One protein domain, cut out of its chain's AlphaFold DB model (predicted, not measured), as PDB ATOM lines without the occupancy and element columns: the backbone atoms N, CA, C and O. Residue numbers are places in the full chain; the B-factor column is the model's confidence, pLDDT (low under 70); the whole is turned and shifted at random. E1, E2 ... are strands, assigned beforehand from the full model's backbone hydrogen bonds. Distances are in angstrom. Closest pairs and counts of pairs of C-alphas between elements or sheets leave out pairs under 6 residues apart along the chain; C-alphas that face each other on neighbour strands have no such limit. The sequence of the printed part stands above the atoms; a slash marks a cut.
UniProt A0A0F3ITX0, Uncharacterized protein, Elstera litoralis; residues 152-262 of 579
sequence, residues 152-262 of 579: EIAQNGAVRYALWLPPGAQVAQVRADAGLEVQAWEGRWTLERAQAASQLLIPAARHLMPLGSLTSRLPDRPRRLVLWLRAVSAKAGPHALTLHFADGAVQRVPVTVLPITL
ATOM      1  N   GLU A 152     118.600 166.823 139.487       95.38
ATOM      2  CA  GLU A 152     119.162 166.050 140.593       95.38
ATOM      3  C   GLU A 152     120.690 166.137 140.546       95.38
ATOM      4  O   GLU A 152     121.300 165.979 139.487       95.38
ATOM      5  N   ILE A 153     121.313 166.383 141.696       96.88
ATOM      6  CA  ILE A 153     122.769 166.478 141.837       96.88
ATOM      7  C   ILE A 153     123.199 165.763 143.117       96.88
ATOM      8  O   ILE A 153     122.533 165.864 144.142       96.88
ATOM      9  N   ALA A 154     124.292 165.008 143.085       97.31
ATOM     10  CA  ALA A 154     124.862 164.423 144.299       97.31
ATOM     11  C   ALA A 154     125.669 165.467 145.088       97.31
ATOM     12  O   ALA A 154     126.154 166.443 144.520       97.31
ATOM     13  N   GLN A 155     125.863 165.252 146.387       96.62
ATOM     14  CA  GLN A 155     126.798 166.051 147.180       96.62
ATOM     15  C   GLN A 155     128.223 165.878 146.644       96.62
ATOM     16  O   GLN A 155     128.627 164.772 146.267       96.62
ATOM     17  N   ASN A 156     128.972 166.979 146.592       95.50
ATOM     18  CA  ASN A 156     130.257 167.105 145.899       95.50
ATOM     19  C   ASN A 156     130.192 166.803 144.394       95.50
ATOM     20  O   ASN A 156     131.240 166.705 143.758       95.50
ATOM     21  N   GLY A 157     129.005 166.619 143.814       96.81
ATOM     22  CA  GLY A 157     128.814 166.352 142.394       96.81
ATOM     23  C   GLY A 157     128.645 167.624 141.574       96.81
ATOM     24  O   GLY A 157     128.487 168.725 142.114       96.81
ATOM     25  N   ALA A 158     128.644 167.445 140.259       97.19
ATOM     26  CA  ALA A 158     128.340 168.483 139.291       97.19
ATOM     27  C   ALA A 158     127.337 167.997 138.236       97.19
ATOM     28  O   ALA A 158     127.236 166.807 137.932       97.19
ATOM     29  N   VAL A 159     126.576 168.931 137.670       96.44
ATOM     30  CA  VAL A 159     125.667 168.660 136.560       96.44
ATOM     31  C   VAL A 159     125.655 169.830 135.591       96.44
ATOM     32  O   VAL A 159     125.598 170.999 135.975       96.44
ATOM     33  N   ARG A 160     125.679 169.496 134.307       97.00
ATOM     34  CA  ARG A 160     125.425 170.442 133.236       97.00
ATOM     35  C   ARG A 160     123.920 170.590 133.036       97.00
ATOM     36  O   ARG A 160     123.214 169.594 132.906       97.00
ATOM     37  N   TYR A 161     123.442 171.825 132.955       95.75
ATOM     38  CA  TYR A 161     122.059 172.136 132.618       95.75
ATOM     39  C   TYR A 161     122.018 173.049 131.398       95.75
ATOM     40  O   TYR A 161     122.548 174.154 131.431       95.75
ATOM     41  N   ALA A 162     121.412 172.581 130.312       95.12
ATOM     42  CA  ALA A 162     121.285 173.338 129.076       95.12
ATOM     43  C   ALA A 162     119.810 173.526 128.730       95.12
ATOM     44  O   ALA A 162     119.021 172.586 128.818       95.12
ATOM     45  N   LEU A 163     119.452 174.734 128.315       94.38
ATOM     46  CA  LEU A 163     118.093 175.089 127.935       94.38
ATOM     47  C   LEU A 163     118.091 175.990 126.700       94.38
ATOM     48  O   LEU A 163     118.969 176.836 126.516       94.38
ATOM     49  N   TRP A 164     117.076 175.803 125.865       95.44
ATOM     50  CA  TRP A 164     116.767 176.699 124.760       95.44
ATOM     51  C   TRP A 164     115.688 177.676 125.211       95.44
ATOM     52  O   TRP A 164     114.587 177.279 125.592       95.44
ATOM     53  N   LEU A 165     116.036 178.955 125.204       94.19
ATOM     54  CA  LEU A 165     115.155 180.077 125.478       94.19
ATOM     55  C   LEU A 165     114.514 180.549 124.171       94.19
ATOM     56  O   LEU A 165     115.176 180.519 123.131       94.19
ATOM     57  N   PRO A 166     113.249 181.004 124.197       93.31
ATOM     58  CA  PRO A 166     112.605 181.547 123.005       93.31
ATOM     59  C   PRO A 166     113.359 182.774 122.456       93.31
ATOM     60  O   PRO A 166     114.083 183.432 123.210       93.31
ATOM     61  N   PRO A 167     113.197 183.099 121.159       93.00
ATOM     62  CA  PRO A 167     113.776 184.305 120.572       93.00
ATOM     63  C   PRO A 167     113.460 185.560 121.396       93.00
ATOM     64  O   PRO A 167     112.352 185.718 121.910       93.00
ATOM     65  N   GLY A 168     114.455 186.431 121.561       89.88
ATOM     66  CA  GLY A 168     114.353 187.656 122.361       89.88
ATOM     67  C   GLY A 168     114.493 187.484 123.881       89.88
ATOM     68  O   GLY A 168     114.815 188.462 124.553       89.88
ATOM     69  N   ALA A 169     114.335 186.279 124.442       92.00
ATOM     70  CA  ALA A 169     114.527 186.065 125.876       92.00
ATOM     71  C   ALA A 169     116.016 186.121 126.258       92.00
ATOM     72  O   ALA A 169     116.857 185.436 125.672       92.00
ATOM     73  N   GLN A 170     116.335 186.923 127.275       92.94
ATOM     74  CA  GLN A 170     117.704 187.145 127.744       92.94
ATOM     75  C   GLN A 170     117.773 186.985 129.257       92.94
ATOM     76  O   GLN A 170     117.056 187.667 129.987       92.94
ATOM     77  N   VAL A 171     118.651 186.100 129.728       95.56
ATOM     78  CA  VAL A 171     118.939 185.954 131.158       95.56
ATOM     79  C   VAL A 171     120.055 186.925 131.518       95.56
ATOM     80  O   VAL A 171     121.155 186.837 130.988       95.56
ATOM     81  N   ALA A 172     119.756 187.859 132.413       95.88
ATOM     82  CA  ALA A 172     120.701 188.855 132.899       95.88
ATOM     83  C   ALA A 172     121.551 188.318 134.059       95.88
ATOM     84  O   ALA A 172     122.706 188.702 134.219       95.88
ATOM     85  N   GLN A 173     120.984 187.436 134.888       97.06
ATOM     86  CA  GLN A 173     121.685 186.879 136.039       97.06
ATOM     87  C   GLN A 173     121.164 185.485 136.392       97.06
ATOM     88  O   GLN A 173     119.967 185.214 136.318       97.06
ATOM     89  N   VAL A 174     122.065 184.624 136.864       97.75
ATOM     90  CA  VAL A 174     121.731 183.341 137.487       97.75
ATOM     91  C   VAL A 174     122.190 183.375 138.940       97.75
ATOM     92  O   VAL A 174     123.318 183.771 139.228       97.75
ATOM     93  N   ARG A 175     121.312 182.983 139.863       97.50
ATOM     94  CA  ARG A 175     121.620 182.842 141.293       97.50
ATOM     95  C   ARG A 175     121.359 181.411 141.733       97.50
ATOM     96  O   ARG A 175     120.385 180.807 141.289       97.50
ATOM     97  N   ALA A 176     122.202 180.889 142.612       97.38
ATOM     98  CA  ALA A 176     122.040 179.568 143.206       97.38
ATOM     99  C   ALA A 176     121.805 179.689 144.717       97.38
ATOM    100  O   ALA A 176     122.306 180.625 145.346       97.38
ATOM    101  N   ASP A 177     121.035 178.760 145.288       97.81
ATOM    102  CA  ASP A 177     120.877 178.645 146.741       97.81
ATOM    103  C   ASP A 177     122.219 178.332 147.438       97.81
ATOM    104  O   ASP A 177     123.192 177.888 146.824       97.81
ATOM    105  N   ALA A 178     122.285 178.566 148.752       96.94
ATOM    106  CA  ALA A 178     123.515 178.408 149.525       96.94
ATOM    107  C   ALA A 178     124.102 176.984 149.438       96.94
ATOM    108  O   ALA A 178     123.415 175.983 149.648       96.94
ATOM    109  N   GLY A 179     125.411 176.908 149.186       96.75
ATOM    110  CA  GLY A 179     126.157 175.656 149.029       96.75
ATOM    111  C   GLY A 179     126.153 175.083 147.609       96.75
ATOM    112  O   GLY A 179     126.841 174.085 147.365       96.75
ATOM    113  N   LEU A 180     125.422 175.715 146.686       98.12
ATOM    114  CA  LEU A 180     125.526 175.494 145.251       98.12
ATOM    115  C   LEU A 180     126.397 176.581 144.606       98.12
ATOM    116  O   LEU A 180     126.296 177.759 144.946       98.12
ATOM    117  N   GLU A 181     127.213 176.188 143.634       97.69
ATOM    118  CA  GLU A 181     127.969 177.096 142.768       97.69
ATOM    119  C   GLU A 181     127.494 176.941 141.327       97.69
ATOM    120  O   GLU A 181     127.213 175.827 140.879       97.69
ATOM    121  N   VAL A 182     127.404 178.049 140.591       97.75
ATOM    122  CA  VAL A 182     126.942 178.047 139.202       97.75
ATOM    123  C   VAL A 182     127.851 178.898 138.324       97.75
ATOM    124  O   VAL A 182     128.113 180.060 138.626       97.75
ATOM    125  N   GLN A 183     128.300 178.315 137.217       98.25
ATOM    126  CA  GLN A 183     128.896 179.035 136.093       98.25
ATOM    127  C   GLN A 183     127.881 179.061 134.950       98.25
ATOM    128  O   GLN A 183     127.199 178.062 134.713       98.25
ATOM    129  N   ALA A 184     127.747 180.201 134.276       98.31
ATOM    130  CA  ALA A 184     126.704 180.418 133.281       98.31
ATOM    131  C   ALA A 184     127.282 180.987 131.985       98.31
ATOM    132  O   ALA A 184     127.985 181.999 131.999       98.31
ATOM    133  N   TRP A 185     126.905 180.365 130.873       98.56
ATOM    134  CA  TRP A 185     127.256 180.793 129.527       98.56
ATOM    135  C   TRP A 185     126.017 180.914 128.647       98.56
ATOM    136  O   TRP A 185     125.064 180.146 128.776       98.56
ATOM    137  N   GLU A 186     126.060 181.834 127.695       97.62
ATOM    138  CA  GLU A 186     125.134 181.886 126.571       97.62
ATOM    139  C   GLU A 186     125.831 181.388 125.296       97.62
ATOM    140  O   GLU A 186     126.986 181.715 125.030       97.62
ATOM    141  N   GLY A 187     125.149 180.561 124.505       97.19
ATOM    142  CA  GLY A 187     125.684 180.081 123.232       97.19
ATOM    143  C   GLY A 187     125.665 181.190 122.186       97.19
ATOM    144  O   GLY A 187     124.620 181.812 121.981       97.19
ATOM    145  N   ARG A 188     126.794 181.412 121.516       96.62
ATOM    146  CA  ARG A 188     126.955 182.290 120.351       96.62
ATOM    147  C   ARG A 188     126.499 181.556 119.095       96.62
ATOM    148  O   ARG A 188     127.061 180.516 118.772       96.62
ATOM    149  N   TRP A 189     125.532 182.109 118.369       96.88
ATOM    150  CA  TRP A 189     125.159 181.574 117.064       96.88
ATOM    151  C   TRP A 189     126.246 181.865 116.039       96.88
ATOM    152  O   TRP A 189     126.621 183.014 115.802       96.88
ATOM    153  N   THR A 190     126.742 180.812 115.410       96.00
ATOM    154  CA  THR A 190     127.718 180.890 114.332       96.00
ATOM    155  C   THR A 190     127.513 179.739 113.353       96.00
ATOM    156  O   THR A 190     126.612 178.914 113.530       96.00
ATOM    157  N   LEU A 191     128.314 179.712 112.298       95.94
ATOM    158  CA  LEU A 191     128.421 178.563 111.414       95.94
ATOM    159  C   LEU A 191     129.673 177.782 111.813       95.94
ATOM    160  O   LEU A 191     130.724 178.373 112.036       95.94
ATOM    161  N   GLU A 192     129.553 176.465 111.895       94.19
ATOM    162  CA  GLU A 192     130.654 175.543 112.186       94.19
ATOM    163  C   GLU A 192     130.719 174.480 111.087       94.19
ATOM    164  O   GLU A 192     129.708 174.181 110.446       94.19
ATOM    165  N   ARG A 193     131.888 173.873 110.868       93.56
ATOM    166  CA  ARG A 193     131.991 172.726 109.957       93.56
ATOM    167  C   ARG A 193     131.232 171.536 110.541       93.56
ATOM    168  O   ARG A 193     131.368 171.219 111.719       93.56
ATOM    169  N   ALA A 194     130.490 170.816 109.703       91.81
ATOM    170  CA  ALA A 194     129.759 169.618 110.125       91.81
ATOM    171  C   ALA A 194     130.688 168.490 110.621       91.81
ATOM    172  O   ALA A 194     130.283 167.652 111.426       91.81
ATOM    173  N   GLN A 195     131.921 168.452 110.110       88.62
ATOM    174  CA  GLN A 195     132.998 167.540 110.501       88.62
ATOM    175  C   GLN A 195     134.341 168.253 110.316       88.62
ATOM    176  O   GLN A 195     134.422 169.184 109.517       88.62
ATOM    177  N   ALA A 196     135.390 167.762 110.982       84.12
ATOM    178  CA  ALA A 196     136.758 168.293 110.948       84.12
ATOM    179  C   ALA A 196     137.196 168.848 109.578       84.12
ATOM    180  O   ALA A 196     137.406 170.043 109.436       84.12
ATOM    181  N   ALA A 197     137.280 168.004 108.549       86.50
ATOM    182  CA  ALA A 197     137.753 168.398 107.218       86.50
ATOM    183  C   ALA A 197     136.621 168.776 106.238       86.50
ATOM    184  O   ALA A 197     136.845 168.863 105.033       86.50
ATOM    185  N   SER A 198     135.388 168.958 106.721       91.75
ATOM    186  CA  SER A 198     134.237 169.239 105.856       91.75
ATOM    187  C   SER A 198     134.198 170.701 105.411       91.75
ATOM    188  O   SER A 198     134.585 171.596 106.160       91.75
ATOM    189  N   GLN A 199     133.676 170.936 104.207       94.19
ATOM    190  CA  GLN A 199     133.285 172.264 103.722       94.19
ATOM    191  C   GLN A 199     131.806 172.585 103.984       94.19
ATOM    192  O   GLN A 199     131.375 173.724 103.827       94.19
ATOM    193  N   LEU A 200     131.013 171.594 104.408       96.69
ATOM    194  CA  LEU A 200     129.624 171.809 104.794       96.69
ATOM    195  C   LEU A 200     129.569 172.549 106.130       96.69
ATOM    196  O   LEU A 200     130.051 172.030 107.143       96.69
ATOM    197  N   LEU A 201     128.926 173.712 106.133       97.31
ATOM    198  CA  LEU A 201     128.693 174.513 107.323       97.31
ATOM    199  C   LEU A 201     127.287 174.285 107.879       97.31
ATOM    200  O   LEU A 201     126.319 174.131 107.132       97.31
ATOM    201  N   ILE A 202     127.174 174.296 109.205       96.56
ATOM    202  CA  ILE A 202     125.910 174.164 109.926       96.56
ATOM    203  C   ILE A 202     125.776 175.264 110.986       96.56
ATOM    204  O   ILE A 202     126.749 175.571 111.678       96.56
ATOM    205  N   PRO A 203     124.581 175.855 111.156       96.50
ATOM    206  CA  PRO A 203     124.281 176.712 112.293       96.50
ATOM    207  C   PRO A 203     124.477 175.982 113.621       96.50
ATOM    208  O   PRO A 203     123.876 174.933 113.863       96.50
ATOM    209  N   ALA A 204     125.270 176.569 114.507       95.25
ATOM    210  CA  ALA A 204     125.580 176.018 115.813       95.25
ATOM    211  C   ALA A 204     125.641 177.114 116.883       95.25
ATOM    212  O   ALA A 204     125.872 178.288 116.597       95.25
ATOM    213  N   ALA A 205     125.412 176.706 118.132       95.94
ATOM    214  CA  ALA A 205     125.559 177.546 119.319       95.94
ATOM    215  C   ALA A 205     126.429 176.837 120.369       95.94
ATOM    216  O   ALA A 205     126.042 176.711 121.539       95.94
ATOM    217  N   ARG A 206     127.550 176.257 119.918       94.81
ATOM    218  CA  ARG A 206     128.482 175.502 120.766       94.81
ATOM    219  C   ARG A 206     129.596 176.356 121.348       94.81
ATOM    220  O   ARG A 206     130.056 176.035 122.435       94.81
ATOM    221  N   HIS A 207     129.931 177.464 120.698       95.69
ATOM    222  CA  HIS A 207     130.799 178.487 121.266       95.69
ATOM    223  C   HIS A 207     130.049 179.167 122.420       95.69
ATOM    224  O   HIS A 207     129.097 179.924 122.211       95.69
ATOM    225  N   LEU A 208     130.426 178.841 123.651       97.62
ATOM    226  CA  LEU A 208     129.794 179.312 124.874       97.62
ATOM    227  C   LEU A 208     130.517 180.556 125.385       97.62
ATOM    228  O   LEU A 208     131.672 180.503 125.810       97.62
ATOM    229  N   MET A 209     129.810 181.678 125.387       97.50
ATOM    230  CA  MET A 209     130.301 182.961 125.876       97.50
ATOM    231  C   MET A 209     129.825 183.183 127.313       97.50
ATOM    232  O   MET A 209     128.688 182.821 127.621       97.50
ATOM    233  N   PRO A 210     130.637 183.769 128.213       97.56
ATOM    234  CA  PRO A 210     130.183 184.127 129.554       97.56
ATOM    235  C   PRO A 210     128.864 184.902 129.495       97.56
ATOM    236  O   PRO A 210     128.704 185.787 128.649       97.56
ATOM    237  N   LEU A 211     127.910 184.559 130.358       97.56
ATOM    238  CA  LEU A 211     126.577 185.158 130.320       97.56
ATOM    239  C   LEU A 211     126.645 186.696 130.350       97.56
ATOM    240  O   LEU A 211     127.246 187.273 131.254       97.56
ATOM    241  N   GLY A 212     126.009 187.350 129.375       93.88
ATOM    242  CA  GLY A 212     125.959 188.809 129.270       93.88
ATOM    243  C   GLY A 212     127.131 189.434 128.506       93.88
ATOM    244  O   GLY A 212     127.143 190.651 128.339       93.88
ATOM    245  N   SER A 213     128.090 188.640 128.018       94.94
ATOM    246  CA  SER A 213     129.263 189.151 127.288       94.94
ATOM    247  C   SER A 213     129.054 189.331 125.780       94.94
ATOM    248  O   SER A 213     129.838 190.042 125.156       94.94
ATOM    249  N   LEU A 214     128.006 188.744 125.182       93.94
ATOM    250  CA  LEU A 214     127.736 188.918 123.748       93.94
ATOM    251  C   LEU A 214     127.362 190.371 123.412       93.94
ATOM    252  O   LEU A 214     126.394 190.917 123.959       93.94
ATOM    253  N   THR A 215     128.072 190.960 122.446       91.75
ATOM    254  CA  THR A 215     127.853 192.338 121.973       91.75
ATOM    255  C   THR A 215     126.712 192.454 120.962       91.75
ATOM    256  O   THR A 215     126.077 193.501 120.869       91.75
ATOM    257  N   SER A 216     126.434 191.391 120.205       92.31
ATOM    258  CA  SER A 216     125.333 191.311 119.237       92.31
ATOM    259  C   SER A 216     124.655 189.943 119.294       92.31
ATOM    260  O   SER A 216     125.287 188.926 119.587       92.31
ATOM    261  N   ARG A 217     123.343 189.928 119.037       94.12
ATOM    262  CA  ARG A 217     122.496 188.731 119.070       94.12
ATOM    263  C   ARG A 217     121.565 188.728 117.862       94.12
ATOM    264  O   ARG A 217     120.985 189.766 117.548       94.12
ATOM    265  N   LEU A 218     121.375 187.570 117.240       92.94
ATOM    266  CA  LEU A 218     120.323 187.358 116.248       92.94
ATOM    267  C   LEU A 218     118.956 187.343 116.962       92.94
ATOM    268  O   LEU A 218     118.748 186.504 117.847       92.94
ATOM    269  N   PRO A 219     118.038 188.278 116.646       88.75
ATOM    270  CA  PRO A 219     116.808 188.480 117.417       88.75
ATOM    271  C   PRO A 219     115.753 187.391 117.183       88.75
ATOM    272  O   PRO A 219     114.927 187.138 118.055       88.75
ATOM    273  N   ASP A 220     115.786 186.743 116.021       90.62
ATOM    274  CA  ASP A 220     114.854 185.711 115.564       90.62
ATOM    275  C   ASP A 220     115.285 184.288 115.953       90.62
ATOM    276  O   ASP A 220     114.563 183.319 115.706       90.62
ATOM    277  N   ARG A 221     116.453 184.140 116.589       92.50
ATOM    278  CA  ARG A 221     116.997 182.842 116.993       92.50
ATOM    279  C   ARG A 221     116.789 182.574 118.484       92.50
ATOM    280  O   ARG A 221     116.986 183.474 119.304       92.50
ATOM    281  N   PRO A 222     116.429 181.334 118.868       94.81
ATOM    282  CA  PRO A 222     116.360 180.958 120.274       94.81
ATOM    283  C   PRO A 222     117.754 181.038 120.899       94.81
ATOM    284  O   PRO A 222     118.757 180.780 120.233       94.81
ATOM    285  N   ARG A 223     117.841 181.374 122.187       94.12
ATOM    286  CA  ARG A 223     119.131 181.465 122.885       94.12
ATOM    287  C   ARG A 223     119.410 180.188 123.655       94.12
ATOM    288  O   ARG A 223     118.574 179.725 124.422       94.12
ATOM    289  N   ARG A 224     120.610 179.642 123.503       96.50
ATOM    290  CA  ARG A 224     121.079 178.548 124.350       96.50
ATOM    291  C   ARG A 224     121.656 179.128 125.638       96.50
ATOM    292  O   ARG A 224     122.615 179.888 125.564       96.50
ATOM    293  N   LEU A 225     121.108 178.770 126.793       97.38
ATOM    294  CA  LEU A 225     121.732 179.010 128.096       97.38
ATOM    295  C   LEU A 225     122.312 177.684 128.590       97.38
ATOM    296  O   LEU A 225     121.614 176.668 128.611       97.38
ATOM    297  N   VAL A 226     123.588 177.689 128.966       98.12
ATOM    298  CA  VAL A 226     124.301 176.520 129.484       98.12
ATOM    299  C   VAL A 226     124.863 176.860 130.856       98.12
ATOM    300  O   VAL A 226     125.580 177.841 131.017       98.12
ATOM    301  N   LEU A 227     124.521 176.046 131.848       98.19
ATOM    302  CA  LEU A 227     124.947 176.187 133.231       98.19
ATOM    303  C   LEU A 227     125.780 174.971 133.642       98.19
ATOM    304  O   LEU A 227     125.405 173.832 133.350       98.19
ATOM    305  N   TRP A 228     126.862 175.207 134.374       98.25
ATOM    306  CA  TRP A 228     127.572 174.178 135.128       98.25
ATOM    307  C   TRP A 228     127.287 174.390 136.612       98.25
ATOM    308  O   TRP A 228     127.701 175.396 137.188       98.25
ATOM    309  N   LEU A 229     126.516 173.478 137.204       97.94
ATOM    310  CA  LEU A 229     126.082 173.537 138.596       97.94
ATOM    311  C   LEU A 229     126.881 172.540 139.434       97.94
ATOM    312  O   LEU A 229     126.945 171.363 139.084       97.94
ATOM    313  N   ARG A 230     127.423 172.982 140.569       97.75
ATOM    314  CA  ARG A 230     128.170 172.142 141.518       97.75
ATOM    315  C   ARG A 230     127.554 172.211 142.909       97.75
ATOM    316  O   ARG A 230     127.209 173.289 143.384       97.75
ATOM    317  N   ALA A 231     127.458 171.069 143.586       97.44
ATOM    318  CA  ALA A 231     127.043 170.989 144.984       97.44
ATOM    319  C   ALA A 231     128.277 170.892 145.885       97.44
ATOM    320  O   ALA A 231     128.733 169.797 146.196       97.44
ATOM    321  N   VAL A 232     128.832 172.037 146.285       93.88
ATOM    322  CA  VAL A 232     130.112 172.102 147.013       93.88
ATOM    323  C   VAL A 232     129.924 171.889 148.514       93.88
ATOM    324  O   VAL A 232     130.637 171.110 149.134       93.88
ATOM    325  N   SER A 233     128.936 172.560 149.108       95.38
ATOM    326  CA  SER A 233     128.607 172.429 150.538       95.38
ATOM    327  C   SER A 233     127.104 172.312 150.795       95.38
ATOM    328  O   SER A 233     126.646 172.364 151.939       95.38
ATOM    329  N   ALA A 234     126.320 172.128 149.729       95.88
ATOM    330  CA  ALA A 234     124.883 171.958 149.819       95.88
ATOM    331  C   ALA A 234     124.513 170.681 150.595       95.88
ATOM    332  O   ALA A 234     125.028 169.582 150.360       95.88
ATOM    333  N   LYS A 235     123.569 170.829 151.526       96.12
ATOM    334  CA  LYS A 235     122.968 169.699 152.244       96.12
ATOM    335  C   LYS A 235     121.989 168.964 151.333       96.12
ATOM    336  O   LYS A 235     121.360 169.593 150.486       96.12
ATOM    337  N   ALA A 236     121.823 167.661 151.546       97.31
ATOM    338  CA  ALA A 236     120.793 166.894 150.857       97.31
ATOM    339  C   ALA A 236     119.394 167.496 151.092       97.31
ATOM    340  O   ALA A 236     119.083 167.931 152.204       97.31
ATOM    341  N   GLY A 237     118.559 167.511 150.054       97.31
ATOM    342  CA  GLY A 237     117.219 168.091 150.081       97.31
ATOM    343  C   GLY A 237     116.935 169.049 148.918       97.31
ATOM    344  O   GLY A 237     117.689 169.084 147.941       97.31
ATOM    345  N   PRO A 238     115.824 169.801 148.998       97.94
ATOM    346  CA  PRO A 238     115.421 170.743 147.963       97.94
ATOM    347  C   PRO A 238     116.234 172.043 148.026       97.94
ATOM    348  O   PRO A 238     116.427 172.627 149.089       97.94
ATOM    349  N   HIS A 239     116.633 172.508 146.851       98.25
ATOM    350  CA  HIS A 239     117.312 173.766 146.547       98.25
ATOM    351  C   HIS A 239     116.732 174.330 145.245       98.25
ATOM    352  O   HIS A 239     115.831 173.747 144.629       98.25
ATOM    353  N   ALA A 240     117.240 175.467 144.789       97.25
ATOM    354  CA  ALA A 240     116.912 176.001 143.483       97.25
ATOM    355  C   ALA A 240     118.024 176.843 142.857       97.25
ATOM    356  O   ALA A 240     118.907 177.380 143.528       97.25
ATOM    357  N   LEU A 241     117.901 176.999 141.540       97.38
ATOM    358  CA  LEU A 241     118.484 178.110 140.800       97.38
ATOM    359  C   LEU A 241     117.396 179.128 140.478       97.38
ATOM    360  O   LEU A 241     116.246 178.766 140.226       97.38
ATOM    361  N   THR A 242     117.766 180.398 140.444       97.75
ATOM    362  CA  THR A 242     116.894 181.498 140.036       97.75
ATOM    363  C   THR A 242     117.501 182.181 138.819       97.75
ATOM    364  O   THR A 242     118.616 182.697 138.881       97.75
ATOM    365  N   LEU A 243     116.764 182.164 137.711       97.38
ATOM    366  CA  LEU A 243     117.083 182.869 136.477       97.38
ATOM    367  C   LEU A 243     116.371 184.222 136.511       97.38
ATOM    368  O   LEU A 243     115.146 184.268 136.624       97.38
ATOM    369  N   HIS A 244     117.134 185.304 136.422       97.62
ATOM    370  CA  HIS A 244     116.617 186.662 136.293       97.62
ATOM    371  C   HIS A 244     116.750 187.098 134.840       97.62
ATOM    372  O   HIS A 244     117.861 187.149 134.307       97.62
ATOM    373  N   PHE A 245     115.628 187.407 134.206       96.75
ATOM    374  CA  PHE A 245     115.574 187.855 132.823       96.75
ATOM    375  C   PHE A 245     115.696 189.378 132.726       96.75
ATOM    376  O   PHE A 245     115.390 190.108 133.671       96.75
ATOM    377  N   ALA A 246     116.165 189.859 131.576       94.56
ATOM    378  CA  ALA A 246     116.364 191.281 131.311       94.56
ATOM    379  C   ALA A 246     115.050 192.087 131.293       94.56
ATOM    380  O   ALA A 246     115.062 193.283 131.573       94.56
ATOM    381  N   ASP A 247     113.918 191.434 131.017       94.69
ATOM    382  CA  ASP A 247     112.567 192.011 131.088       94.69
ATOM    383  C   ASP A 247     111.998 192.060 132.523       94.69
ATOM    384  O   ASP A 247     110.867 192.498 132.735       94.69
ATOM    385  N   GLY A 248     112.774 191.615 133.516       95.94
ATOM    386  CA  GLY A 248     112.375 191.537 134.918       95.94
ATOM    387  C   GLY A 248     111.675 190.234 135.306       95.94
ATOM    388  O   GLY A 248     111.407 190.037 136.494       95.94
ATOM    389  N   ALA A 249     111.406 189.323 134.362       96.25
ATOM    390  CA  ALA A 249     110.850 188.017 134.685       96.25
ATOM    391  C   ALA A 249     111.832 187.198 135.537       96.25
ATOM    392  O   ALA A 249     113.056 187.301 135.423       96.25
ATOM    393  N   VAL A 250     111.283 186.358 136.413       96.44
ATOM    394  CA  VAL A 250     112.065 185.482 137.290       96.44
ATOM    395  C   VAL A 250     111.558 184.060 137.148       96.44
ATOM    396  O   VAL A 250     110.371 183.797 137.331       96.44
ATOM    397  N   GLN A 251     112.467 183.134 136.859       95.31
ATOM    398  CA  GLN A 251     112.151 181.715 136.744       95.31
ATOM    399  C   GLN A 251     112.987 180.899 137.720       95.31
ATOM    400  O   GLN A 251     114.208 181.028 137.777       95.31
ATOM    401  N   ARG A 252     112.324 180.028 138.478       96.00
ATOM    402  CA  ARG A 252     112.973 179.151 139.452       96.00
ATOM    403  C   ARG A 252     113.125 177.745 138.871       96.00
ATOM    404  O   ARG A 252     112.144 177.154 138.429       96.00
ATOM    405  N   VAL A 253     114.344 177.215 138.891       96.69
ATOM    406  CA  VAL A 253     114.679 175.841 138.493       96.69
ATOM    407  C   VAL A 253     114.819 175.001 139.765       96.69
ATOM    408  O   VAL A 253     115.724 175.275 140.558       96.69
ATOM    409  N   PRO A 254     113.948 174.006 140.010       97.31
ATOM    410  CA  PRO A 254     114.084 173.129 141.168       97.31
ATOM    411  C   PRO A 254     115.358 172.283 141.078       97.31
ATOM    412  O   PRO A 254     115.628 171.669 140.046       97.31
ATOM    413  N   VAL A 255     116.113 172.213 142.173       98.00
ATOM    414  CA  VAL A 255     117.300 171.362 142.310       98.00
ATOM    415  C   VAL A 255     117.105 170.465 143.525       98.00
ATOM    416  O   VAL A 255     116.761 170.937 144.600       98.00
ATOM    417  N   THR A 256     117.336 169.168 143.385       98.00
ATOM    418  CA  THR A 256     117.366 168.228 144.506       98.00
ATOM    419  C   THR A 256     118.790 167.738 144.697       98.00
ATOM    420  O   THR A 256     119.343 167.051 143.837       98.00
ATOM    421  N   VAL A 257     119.384 168.083 145.838       98.25
ATOM    422  CA  VAL A 257     120.677 167.536 146.249       98.25
ATOM    423  C   VAL A 257     120.416 166.177 146.891       98.25
ATOM    424  O   VAL A 257     119.735 166.073 147.912       98.25
ATOM    425  N   LEU A 258     120.917 165.118 146.271       97.44
ATOM    426  CA  LEU A 258     120.722 163.741 146.707       97.44
ATOM    427  C   LEU A 258     121.554 163.453 147.968       97.44
ATOM    428  O   LEU A 258     122.657 163.984 148.094       97.44
ATOM    429  N   PRO A 259     121.100 162.562 148.871       96.31
ATOM    430  CA  PRO A 259     121.872 162.108 150.032       96.31
ATOM    431  C   PRO A 259     122.956 161.091 149.628       96.31
ATOM    432  O   PRO A 259     123.063 160.007 150.191       96.31
ATOM    433  N   ILE A 260     123.724 161.419 148.590       95.88
ATOM    434  CA  ILE A 260     124.803 160.617 148.017       95.88
ATOM    435  C   ILE A 260     125.994 161.555 147.894       95.88
ATOM    436  O   ILE A 260     125.869 162.613 147.285       95.88
ATOM    437  N   THR A 261     127.140 161.177 148.452       95.31
ATOM    438  CA  THR A 261     128.388 161.931 148.294       95.31
ATOM    439  C   THR A 261     129.271 161.231 147.274       95.31
ATOM    440  O   THR A 261     129.624 160.066 147.462       95.31
ATOM    441  N   LEU A 262     129.628 161.928 146.194       95.94
ATOM    442  CA  LEU A 262     130.551 161.380 145.203       95.94
ATOM    443  C   LEU A 262     132.003 161.498 145.686       95.94
ATOM    444  O   LEU A 262     132.382 162.545 146.220       95.94
TER     445      LEU A 262
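This is residues 152 to 262 of the 579 residues of an uncharacterized protein of Elstera litoralis (UniProt A0A0F3ITX0). Two curled sheets of four strands each stand only partly face to face as a loose sandwich, coming together where E3 leads into E4 and where E1 ends beside E6. The far part of the hairpin E4 and E5, with its turn at residues 194 to 200, runs out beyond the other strands to one end of the longest axis. One sheet has the order E1, E8, E7, E3 and is mixed; the other has the order E2, E6, E4, E5 and is all antiparallel. The printed part has 111 residues with eight named strands, E1 to E8 in turn, and no named helix; its class is all strand. It is only just loose, close to compact, with a radius of gyration of the C-alphas of 16.2 A, and flat, spanning 48 by 37 by 19 A.

E1, residues 152 to 155, begins with C-alpha 152 at (119.162, 166.050, 140.593). E2 is residues 158 to 165, 22.3 A long, and E3 is residues 171 to 176. E4, residues 180 to 193, is the longest strand by residues, 36.0 A from first to last C-alpha; it bends by 78 degrees at residue 190 and ends with C-alpha 193 at (131.991, 172.726, 109.957). E5, residues 201 to 210, is 24.3 A long; E6, residues 223 to 231, is 25.7 A; E7, residues 237 to 245, is 26.3 A. E8, residues 250 to 261, is 30.7 A long, bends by 55 degrees at residue 258 and ends with C-alpha 261 at (128.388, 161.931, 148.294).

Edge strand E1 is parallel to E8, with N 155 and O 260 2.8 A apart. E8 and E7 form an antiparallel hairpin, with N 241 and O 253 2.9 A apart. E7 and edge strand E3 are antiparallel, with N 242 and O 175 2.8 A apart. In the other sheet, edge strand E2 is antiparallel to E6, with N 161 and O 227 2.8 A apart. E6 and E4 are antiparallel, with N 185 and O 226 2.9 A apart. E4 and edge strand E5 form an antiparallel hairpin, with N 190 and O 204 2.9 A apart. Both sheets are strongly twisted. Between the sheets, the closest C-alphas of E1 and E6 are those of Gln 155 and Ala 231, 5.4 A apart, and those of E3 and E4 are Ala 176 and Val 182, 6.5 A apart. E4 and E7 are near each other, with 5 pairs of C-alphas within 10 A. E2 and E7 are apart, and so are E5 and E8.

The two C-alphas farthest apart are those of Gln 199 and Lys 235, 49.7 A. The printed part has no cut. The link from E5 to E6, residues 211 to 222, is long; the link from E4 to E5 is short but not tight, and the other links are tight. The mean pLDDT of the printed part is 95.7, and no printed residue is under 70.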